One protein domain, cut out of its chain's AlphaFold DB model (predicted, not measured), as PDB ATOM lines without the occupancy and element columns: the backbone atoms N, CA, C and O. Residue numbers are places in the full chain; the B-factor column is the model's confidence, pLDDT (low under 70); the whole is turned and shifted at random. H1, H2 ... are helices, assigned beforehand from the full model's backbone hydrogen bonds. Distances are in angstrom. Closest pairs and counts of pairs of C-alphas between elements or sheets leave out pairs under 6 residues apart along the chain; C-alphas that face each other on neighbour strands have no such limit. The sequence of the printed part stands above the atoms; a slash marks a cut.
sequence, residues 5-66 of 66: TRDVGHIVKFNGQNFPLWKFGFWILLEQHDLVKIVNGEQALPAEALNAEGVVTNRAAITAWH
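This is residues 5 to 66 of the 66 residues of an uncharacterized protein of Daphnia pulex (UniProt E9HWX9). With little regular structure, the printed part is a long, thin chain that folds back on itself at both ends, with no core. H1 makes one half, with residues 5 to 18 running outward to its beginning; after the small H2, residues 40 to 58 run out to the other end and fold back to the short H3. The 62 printed residues hold three named helices, H1, H2, H3 in order, with 23 residues in all, and no named strand: all helix. The whole is extended, a rod of 56 by 22 by 14 A, with a radius of gyration of the C-alphas of 18.0 A.

H1, residues 19 to 32, is close to but not clearly touching H2, residues 36 to 39; their closest C-alphas, Leu 30 and Val 36, are 5.3 A apart. H3, residues 59 to 63, is apart from both. In H1 and H3 every O i to N i+4 pair is within hydrogen-bond range; H2 is too short for such a pair.

H1 is 20.0 A long, from C-alpha 19 at (69.238, 17.720, 49.970). H3 ends with C-alpha 63 at (34.848, 30.796, 47.631).

The C-alphas farthest apart, Gln 17 and Glu 53, are 56.1 A apart. The printed part has no cut; the link H2 to H3 is long. Residues 5 to 7 and 66 have pLDDT under 70.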
ATOM      1  N   THR A   5      54.258  21.443  64.874       56.06
ATOM      2  CA  THR A   5      55.657  21.068  65.130       56.06
ATOM      3  C   THR A   5      55.879  19.563  65.280       56.06
ATOM      4  O   THR A   5      56.986  19.091  65.031       56.06
ATOM      5  N   ARG A   6      54.854  18.801  65.678       59.78
ATOM      6  CA  ARG A   6      54.932  17.343  65.829       59.78
ATOM      7  C   ARG A   6      54.836  16.639  64.471       59.78
ATOM      8  O   ARG A   6      55.557  15.668  64.268       59.78
ATOM      9  N   ASP A   7      54.053  17.183  63.539       67.38
ATOM     10  CA  ASP A   7      53.868  16.594  62.205       67.38
ATOM     11  C   ASP A   7      55.114  16.711  61.327       67.38
ATOM     12  O   ASP A   7      55.397  15.804  60.561       67.38
ATOM     13  N   VAL A   8      55.942  17.743  61.504       79.00
ATOM     14  CA  VAL A   8      57.198  17.902  60.738       79.00
ATOM     15  C   VAL A   8      58.444  17.398  61.471       79.00
ATOM     16  O   VAL A   8      59.542  17.435  60.920       79.00
ATOM     17  N   GLY A   9      58.304  16.913  62.708       81.94
ATOM     18  CA  GLY A   9      59.436  16.491  63.543       81.94
ATOM     19  C   GLY A   9      60.218  15.292  62.993       81.94
ATOM     20  O   GLY A   9      61.373  15.092  63.363       81.94
ATOM     21  N   HIS A  10      59.605  14.516  62.096       82.19
ATOM     22  CA  HIS A  10      60.227  13.379  61.418       82.19
ATOM     23  C   HIS A  10      61.062  13.784  60.187       82.19
ATOM     24  O   HIS A  10      61.838  12.976  59.678       82.19
ATOM     25  N   ILE A  11      60.933  15.026  59.707       91.62
ATOM     26  CA  ILE A  11      61.694  15.531  58.564       91.62
ATOM     27  C   ILE A  11      63.067  15.983  59.061       91.62
ATOM     28  O   ILE A  11      63.193  16.854  59.925       91.62
ATOM     29  N   VAL A  12      64.125  15.398  58.499       92.50
ATOM     30  CA  VAL A  12      65.503  15.781  58.820       92.50
ATOM     31  C   VAL A  12      65.733  17.262  58.503       92.50
ATOM     32  O   VAL A  12      65.345  17.735  57.442       92.50
ATOM     33  N   LYS A  13      66.393  18.018  59.389       92.88
ATOM     34  CA  LYS A  13      66.761  19.413  59.091       92.88
ATOM     35  C   LYS A  13      67.756  19.467  57.933       92.88
ATOM     36  O   LYS A  13      68.711  18.692  57.899       92.88
ATOM     37  N   PHE A  14      67.557  20.401  57.007       95.00
ATOM     38  CA  PHE A  14      68.493  20.609  55.908       95.00
ATOM     39  C   PHE A  14      69.841  21.130  56.428       95.00
ATOM     40  O   PHE A  14      69.876  22.086  57.203       95.00
ATOM     41  N   ASN A  15      70.942  20.503  56.011       95.88
ATOM     42  CA  ASN A  15      72.304  20.831  56.453       95.88
ATOM     43  C   ASN A  15      73.265  21.157  55.293       95.88
ATOM     44  O   ASN A  15      74.477  21.167  55.481       95.88
ATOM     45  N   GLY A  16      72.740  21.381  54.086       96.06
ATOM     46  CA  GLY A  16      73.540  21.656  52.887       96.06
ATOM     47  C   GLY A  16      74.062  20.411  52.164       96.06
ATOM     48  O   GLY A  16      74.394  20.502  50.987       96.06
ATOM     49  N   GLN A  17      74.088  19.243  52.816       97.12
ATOM     50  CA  GLN A  17      74.582  17.985  52.234       97.12
ATOM     51  C   GLN A  17      73.478  16.935  52.050       97.12
ATOM     52  O   GLN A  17      73.592  16.046  51.210       97.12
ATOM     53  N   ASN A  18      72.380  17.039  52.799       96.19
ATOM     54  CA  ASN A  18      71.281  16.071  52.809       96.19
ATOM     55  C   ASN A  18      70.085  16.468  51.922       96.19
ATOM     56  O   ASN A  18      68.951  16.098  52.230       96.19
ATOM     57  N   PHE A  19      70.317  17.205  50.827       95.62
ATOM     58  CA  PHE A  19      69.238  17.720  49.970       95.62
ATOM     59  C   PHE A  19      68.244  16.639  49.507       95.62
ATOM     60  O   PHE A  19      67.047  16.871  49.670       95.62
ATOM     61  N   PRO A  20      68.663  15.452  49.012       96.69
ATOM     62  CA  PRO A  20      67.709  14.435  48.562       96.69
ATOM     63  C   PRO A  20      66.779  13.939  49.676       96.69
ATOM     64  O   PRO A  20      65.572  13.842  49.474       96.69
ATOM     65  N   LEU A  21      67.329  13.671  50.866       94.81
ATOM     66  CA  LEU A  21      66.564  13.153  52.002       94.81
ATOM     67  C   LEU A  21      65.631  14.218  52.593       94.81
ATOM     68  O   LEU A  21      64.472  13.930  52.882       94.81
ATOM     69  N   TRP A  22      66.118  15.454  52.728       95.75
ATOM     70  CA  TRP A  22      65.291  16.584  53.151       95.75
ATOM     71  C   TRP A  22      64.142  16.830  52.166       95.75
ATOM     72  O   TRP A  22      62.988  16.931  52.582       95.75
ATOM     73  N   LYS A  23      64.442  16.855  50.859       94.81
ATOM     74  CA  LYS A  23      63.444  17.053  49.801       94.81
ATOM     75  C   LYS A  23      62.379  15.962  49.833       94.81
ATOM     76  O   LYS A  23      61.207  16.278  49.688       94.81
ATOM     77  N   PHE A  24      62.765  14.702  50.033       94.19
ATOM     78  CA  PHE A  24      61.818  13.591  50.112       94.19
ATOM     79  C   PHE A  24      60.856  13.727  51.299       94.19
ATOM     80  O   PHE A  24      59.646  13.641  51.112       94.19
ATOM     81  N   GLY A  25      61.371  14.007  52.503       93.50
ATOM     82  CA  GLY A  25      60.515  14.220  53.676       93.50
ATOM     83  C   GLY A  25      59.582  15.423  53.506       93.50
ATOM     84  O   GLY A  25      58.400  15.349  53.830       93.50
ATOM     85  N   PHE A  26      60.092  16.512  52.926       92.94
ATOM     86  CA  PHE A  26      59.276  17.678  52.596       92.94
ATOM     87  C   PHE A  26      58.202  17.365  51.546       92.94
ATOM     88  O   PHE A  26      57.078  17.840  51.654       92.94
ATOM     89  N   TRP A  27      58.518  16.535  50.550       94.62
ATOM     90  CA  TRP A  27      57.560  16.121  49.530       94.62
ATOM     91  C   TRP A  27      56.411  15.292  50.108       94.62
ATOM     92  O   TRP A  27      55.258  15.573  49.800       94.62
ATOM     93  N   ILE A  28      56.706  14.336  50.997       93.00
ATOM     94  CA  ILE A  28      55.673  13.556  51.700       93.00
ATOM     95  C   ILE A  28      54.732  14.480  52.477       93.00
ATOM     96  O   ILE A  28      53.521  14.291  52.436       93.00
ATOM     97  N   LEU A  29      55.271  15.500  53.152       92.56
ATOM     98  CA  LEU A  29      54.451  16.481  53.861       92.56
ATOM     99  C   LEU A  29      53.497  17.214  52.909       92.56
ATOM    100  O   LEU A  29      52.321  17.375  53.220       92.56
ATOM    101  N   LEU A  30      53.979  17.646  51.742       93.62
ATOM    102  CA  LEU A  30      53.118  18.280  50.742       93.62
ATOM    103  C   LEU A  30      52.021  17.328  50.256       93.62
ATOM    104  O   LEU A  30      50.892  17.763  50.055       93.62
ATOM    105  N   GLU A  31      52.342  16.049  50.074       92.69
ATOM    106  CA  GLU A  31      51.390  15.030  49.630       92.69
ATOM    107  C   GLU A  31      50.315  14.754  50.687       92.69
ATOM    108  O   GLU A  31      49.134  14.730  50.360       92.69
ATOM    109  N   GLN A  32      50.689  14.666  51.967       91.06
ATOM    110  CA  GLN A  32      49.754  14.497  53.092       91.06
ATOM    111  C   GLN A  32      48.743  15.641  53.238       91.06
ATOM    112  O   GLN A  32      47.701  15.462  53.867       91.06
ATOM    113  N   HIS A  33      49.060  16.811  52.684       90.44
ATOM    114  CA  HIS A  33      48.223  18.006  52.729       90.44
ATOM    115  C   HIS A  33      47.639  18.391  51.358       90.44
ATOM    116  O   HIS A  33      47.132  19.502  51.220       90.44
ATOM    117  N   ASP A  34      47.730  17.520  50.344       90.44
ATOM    118  CA  ASP A  34      47.259  17.779  48.972       90.44
ATOM    119  C   ASP A  34      47.868  19.042  48.314       90.44
ATOM    120  O   ASP A  34      47.319  19.626  47.378       90.44
ATOM    121  N   LEU A  35      49.055  19.464  48.761       92.56
ATOM    122  CA  LEU A  35      49.735  20.683  48.302       92.56
ATOM    123  C   LEU A  35      50.647  20.458  47.092       92.56
ATOM    124  O   LEU A  35      51.100  21.428  46.483       92.56
ATOM    125  N   VAL A  36      50.924  19.204  46.720       94.94
ATOM    126  CA  VAL A  36      51.830  18.863  45.605       94.94
ATOM    127  C   VAL A  36      51.418  19.564  44.312       94.94
ATOM    128  O   VAL A  36      52.247  20.193  43.657       94.94
ATOM    129  N   LYS A  37      50.126  19.523  43.974       93.12
ATOM    130  CA  LYS A  37      49.608  20.143  42.748       93.12
ATOM    131  C   LYS A  37      49.748  21.663  42.764       93.12
ATOM    132  O   LYS A  37      49.994  22.260  41.722       93.12
ATOM    133  N   ILE A  38      49.639  22.286  43.938       93.56
ATOM    134  CA  ILE A  38      49.842  23.729  44.096       93.56
ATOM    135  C   ILE A  38      51.316  24.080  43.883       93.56
ATOM    136  O   ILE A  38      51.633  24.976  43.104       93.56
ATOM    137  N   VAL A  39      52.227  23.348  44.528       92.69
ATOM    138  CA  VAL A  39      53.677  23.588  44.419       92.69
ATOM    139  C   VAL A  39      54.197  23.332  43.000       92.69
ATOM    140  O   VAL A  39      55.080  24.051  42.538       92.69
ATOM    141  N   ASN A  40      53.625  22.359  42.287       93.56
ATOM    142  CA  ASN A  40      53.944  22.091  40.884       93.56
ATOM    143  C   ASN A  40      53.295  23.078  39.899       93.56
ATOM    144  O   ASN A  40      53.621  23.047  38.713       93.56
ATOM    145  N   GLY A  41      52.372  23.931  40.354       91.25
ATOM    146  CA  GLY A  41      51.617  24.845  39.492       91.25
ATOM    147  C   GLY A  41      50.501  24.179  38.678       91.25
ATOM    148  O   GLY A  41      49.944  24.804  37.780       91.25
ATOM    149  N   GLU A  42      50.150  22.930  38.986       91.94
ATOM    150  CA  GLU A  42      49.017  22.212  38.386       91.94
ATOM    151  C   GLU A  42      47.671  22.714  38.928       91.94
ATOM    152  O   GLU A  42      46.649  22.633  38.248       91.94
ATOM    153  N   GLN A  43      47.664  23.234  40.158       91.81
ATOM    154  CA  GLN A  43      46.498  23.827  40.796       91.81
ATOM    155  C   GLN A  43      46.843  25.237  41.274       91.81
ATOM    156  O   GLN A  43      47.832  25.448  41.969       91.81
ATOM    157  N   ALA A  44      46.005  26.206  40.937       89.38
ATOM    158  CA  ALA A  44      46.143  27.582  41.392       89.38
ATOM    159  C   ALA A  44      44.771  28.132  41.772       89.38
ATOM    160  O   ALA A  44      43.747  27.638  41.295       89.38
ATOM    161  N   LEU A  45      44.772  29.165  42.617       87.50
ATOM    162  CA  LEU A  45      43.566  29.917  42.936       87.50
ATOM    163  C   LEU A  45      42.880  30.340  41.621       87.50
ATOM    164  O   LEU A  45      43.545  30.942  40.771       87.50
ATOM    165  N   PRO A  46      41.580  30.046  41.430       88.88
ATOM    166  CA  PRO A  46      40.878  30.437  40.218       88.88
ATOM    167  C   PRO A  46      40.891  31.960  40.052       88.88
ATOM    168  O   PRO A  46      40.463  32.688  40.946       88.88
ATOM    169  N   ALA A  47      41.359  32.450  38.904       90.25
ATOM    170  CA  ALA A  47      41.260  33.869  38.565       90.25
ATOM    171  C   ALA A  47      39.793  34.265  38.346       90.25
ATOM    172  O   ALA A  47      38.991  33.441  37.904       90.25
ATOM    173  N   GLU A  48      39.429  35.516  38.625       92.44
ATOM    174  CA  GLU A  48      38.068  36.008  38.386       92.44
ATOM    175  C   GLU A  48      37.696  35.908  36.897       92.44
ATOM    176  O   GLU A  48      38.381  36.448  36.029       92.44
ATOM    177  N   ALA A  49      36.596  35.215  36.603       90.56
ATOM    178  CA  ALA A  49      36.065  35.066  35.254       90.56
ATOM    179  C   ALA A  49      34.898  36.040  35.045       90.56
ATOM    180  O   ALA A  49      33.826  35.855  35.630       90.56
ATOM    181  N   LEU A  50      35.105  37.064  34.217       93.62
ATOM    182  CA  LEU A  50      34.102  38.083  33.896       93.62
ATOM    183  C   LEU A  50      33.279  37.685  32.662       93.62
ATOM    184  O   LEU A  50      33.829  37.175  31.687       93.62
ATOM    185  N   ASN A  51      31.970  37.937  32.692       91.44
ATOM    186  CA  ASN A  51      31.127  37.887  31.492       91.44
ATOM    187  C   ASN A  51      31.225  39.193  30.672       91.44
ATOM    188  O   ASN A  51      31.973  40.108  31.023       91.44
ATOM    189  N   ALA A  52      30.463  39.286  29.576       91.62
ATOM    190  CA  ALA A  52      30.460  40.452  28.687       91.62
ATOM    191  C   ALA A  52      30.027  41.756  29.390       91.62
ATOM    192  O   ALA A  52      30.417  42.844  28.975       91.62
ATOM    193  N   GLU A  53      29.274  41.644  30.483       91.00
ATOM    194  CA  GLU A  53      28.782  42.753  31.302       91.00
ATOM    195  C   GLU A  53      29.724  43.110  32.470       91.00
ATOM    196  O   GLU A  53      29.403  43.987  33.271       91.00
ATOM    197  N   GLY A  54      30.881  42.446  32.589       89.81
ATOM    198  CA  GLY A  54      31.863  42.708  33.647       89.81
ATOM    199  C   GLY A  54      31.514  42.103  35.013       89.81
ATOM    200  O   GLY A  54      32.037  42.548  36.032       89.81
ATOM    201  N   VAL A  55      30.641  41.095  35.064       91.31
ATOM    202  CA  VAL A  55      30.232  40.399  36.296       91.31
ATOM    203  C   VAL A  55      31.056  39.125  36.499       91.31
ATOM    204  O   VAL A  55      31.189  38.312  35.587       91.31
ATOM    205  N   VAL A  56      31.569  38.921  37.720       91.56
ATOM    206  CA  VAL A  56      32.310  37.709  38.115       91.56
ATOM    207  C   VAL A  56      31.372  36.501  38.179       91.56
ATOM    208  O   VAL A  56      30.456  36.454  39.001       91.56
ATOM    209  N   THR A  57      31.641  35.492  37.358       93.62
ATOM    210  CA  THR A  57      30.800  34.293  37.183       93.62
ATOM    211  C   THR A  57      31.260  33.087  38.002       93.62
ATOM    212  O   THR A  57      30.455  32.229  38.351       93.62
ATOM    213  N   ASN A  58      32.539  33.027  38.379       92.44
ATOM    214  CA  ASN A  58      33.137  31.902  39.102       92.44
ATOM    215  C   ASN A  58      33.314  32.158  40.608       92.44
ATOM    216  O   ASN A  58      34.117  31.491  41.261       92.44
ATOM    217  N   ARG A  59      32.552  33.097  41.181       91.31
ATOM    218  CA  ARG A  59      32.657  33.461  42.603       91.31
ATOM    219  C   ARG A  59      32.495  32.252  43.530       91.31
ATOM    220  O   ARG A  59      33.240  32.135  44.490       91.31
ATOM    221  N   ALA A  60      31.603  31.318  43.196       90.19
ATOM    222  CA  ALA A  60      31.426  30.078  43.953       90.19
ATOM    223  C   ALA A  60      32.691  29.200  43.980       90.19
ATOM    224  O   ALA A  60      33.030  28.662  45.028       90.19
ATOM    225  N   ALA A  61      33.414  29.090  42.859       88.25
ATOM    226  CA  ALA A  61      34.655  28.318  42.780       88.25
ATOM    227  C   ALA A  61      35.803  28.990  43.552       88.25
ATOM    228  O   ALA A  61      36.596  28.304  44.186       88.25
ATOM    229  N   ILE A  62      35.861  30.327  43.540       89.50
ATOM    230  CA  ILE A  62      36.818  31.105  44.342       89.50
ATOM    231  C   ILE A  62      36.520  30.934  45.834       89.50
ATOM    232  O   ILE A  62      37.429  30.704  46.624       89.50
ATOM    233  N   THR A  63      35.247  30.999  46.233       88.81
ATOM    234  CA  THR A  63      34.848  30.796  47.631       88.81
ATOM    235  C   THR A  63      35.110  29.367  48.104       88.81
ATOM    236  O   THR A  63      35.568  29.192  49.224       88.81
ATOM    237  N   ALA A  64      34.871  28.355  47.266       88.00
ATOM    238  CA  ALA A  64      35.097  26.948  47.607       88.00
ATOM    239  C   ALA A  64      36.582  26.556  47.732       88.00
ATOM    240  O   ALA A  64      36.879  25.445  48.158       88.00
ATOM    241  N   TRP A  65      37.508  27.437  47.342       84.31
ATOM    242  CA  TRP A  65      38.947  27.239  47.517       84.31
ATOM    243  C   TRP A  65      39.422  27.506  48.964       84.31
ATOM    244  O   TRP A  65      40.535  27.118  49.314       84.31
ATOM    245  N   HIS A  66      38.609  28.182  49.789       62.25
ATOM    246  CA  HIS A  66      38.894  28.475  51.203       62.25
ATOM    247  C   HIS A  66      38.693  27.268  52.122       62.25
ATOM    248  O   HIS A  66      39.451  27.198  53.116       62.25
TER     249      HIS A  66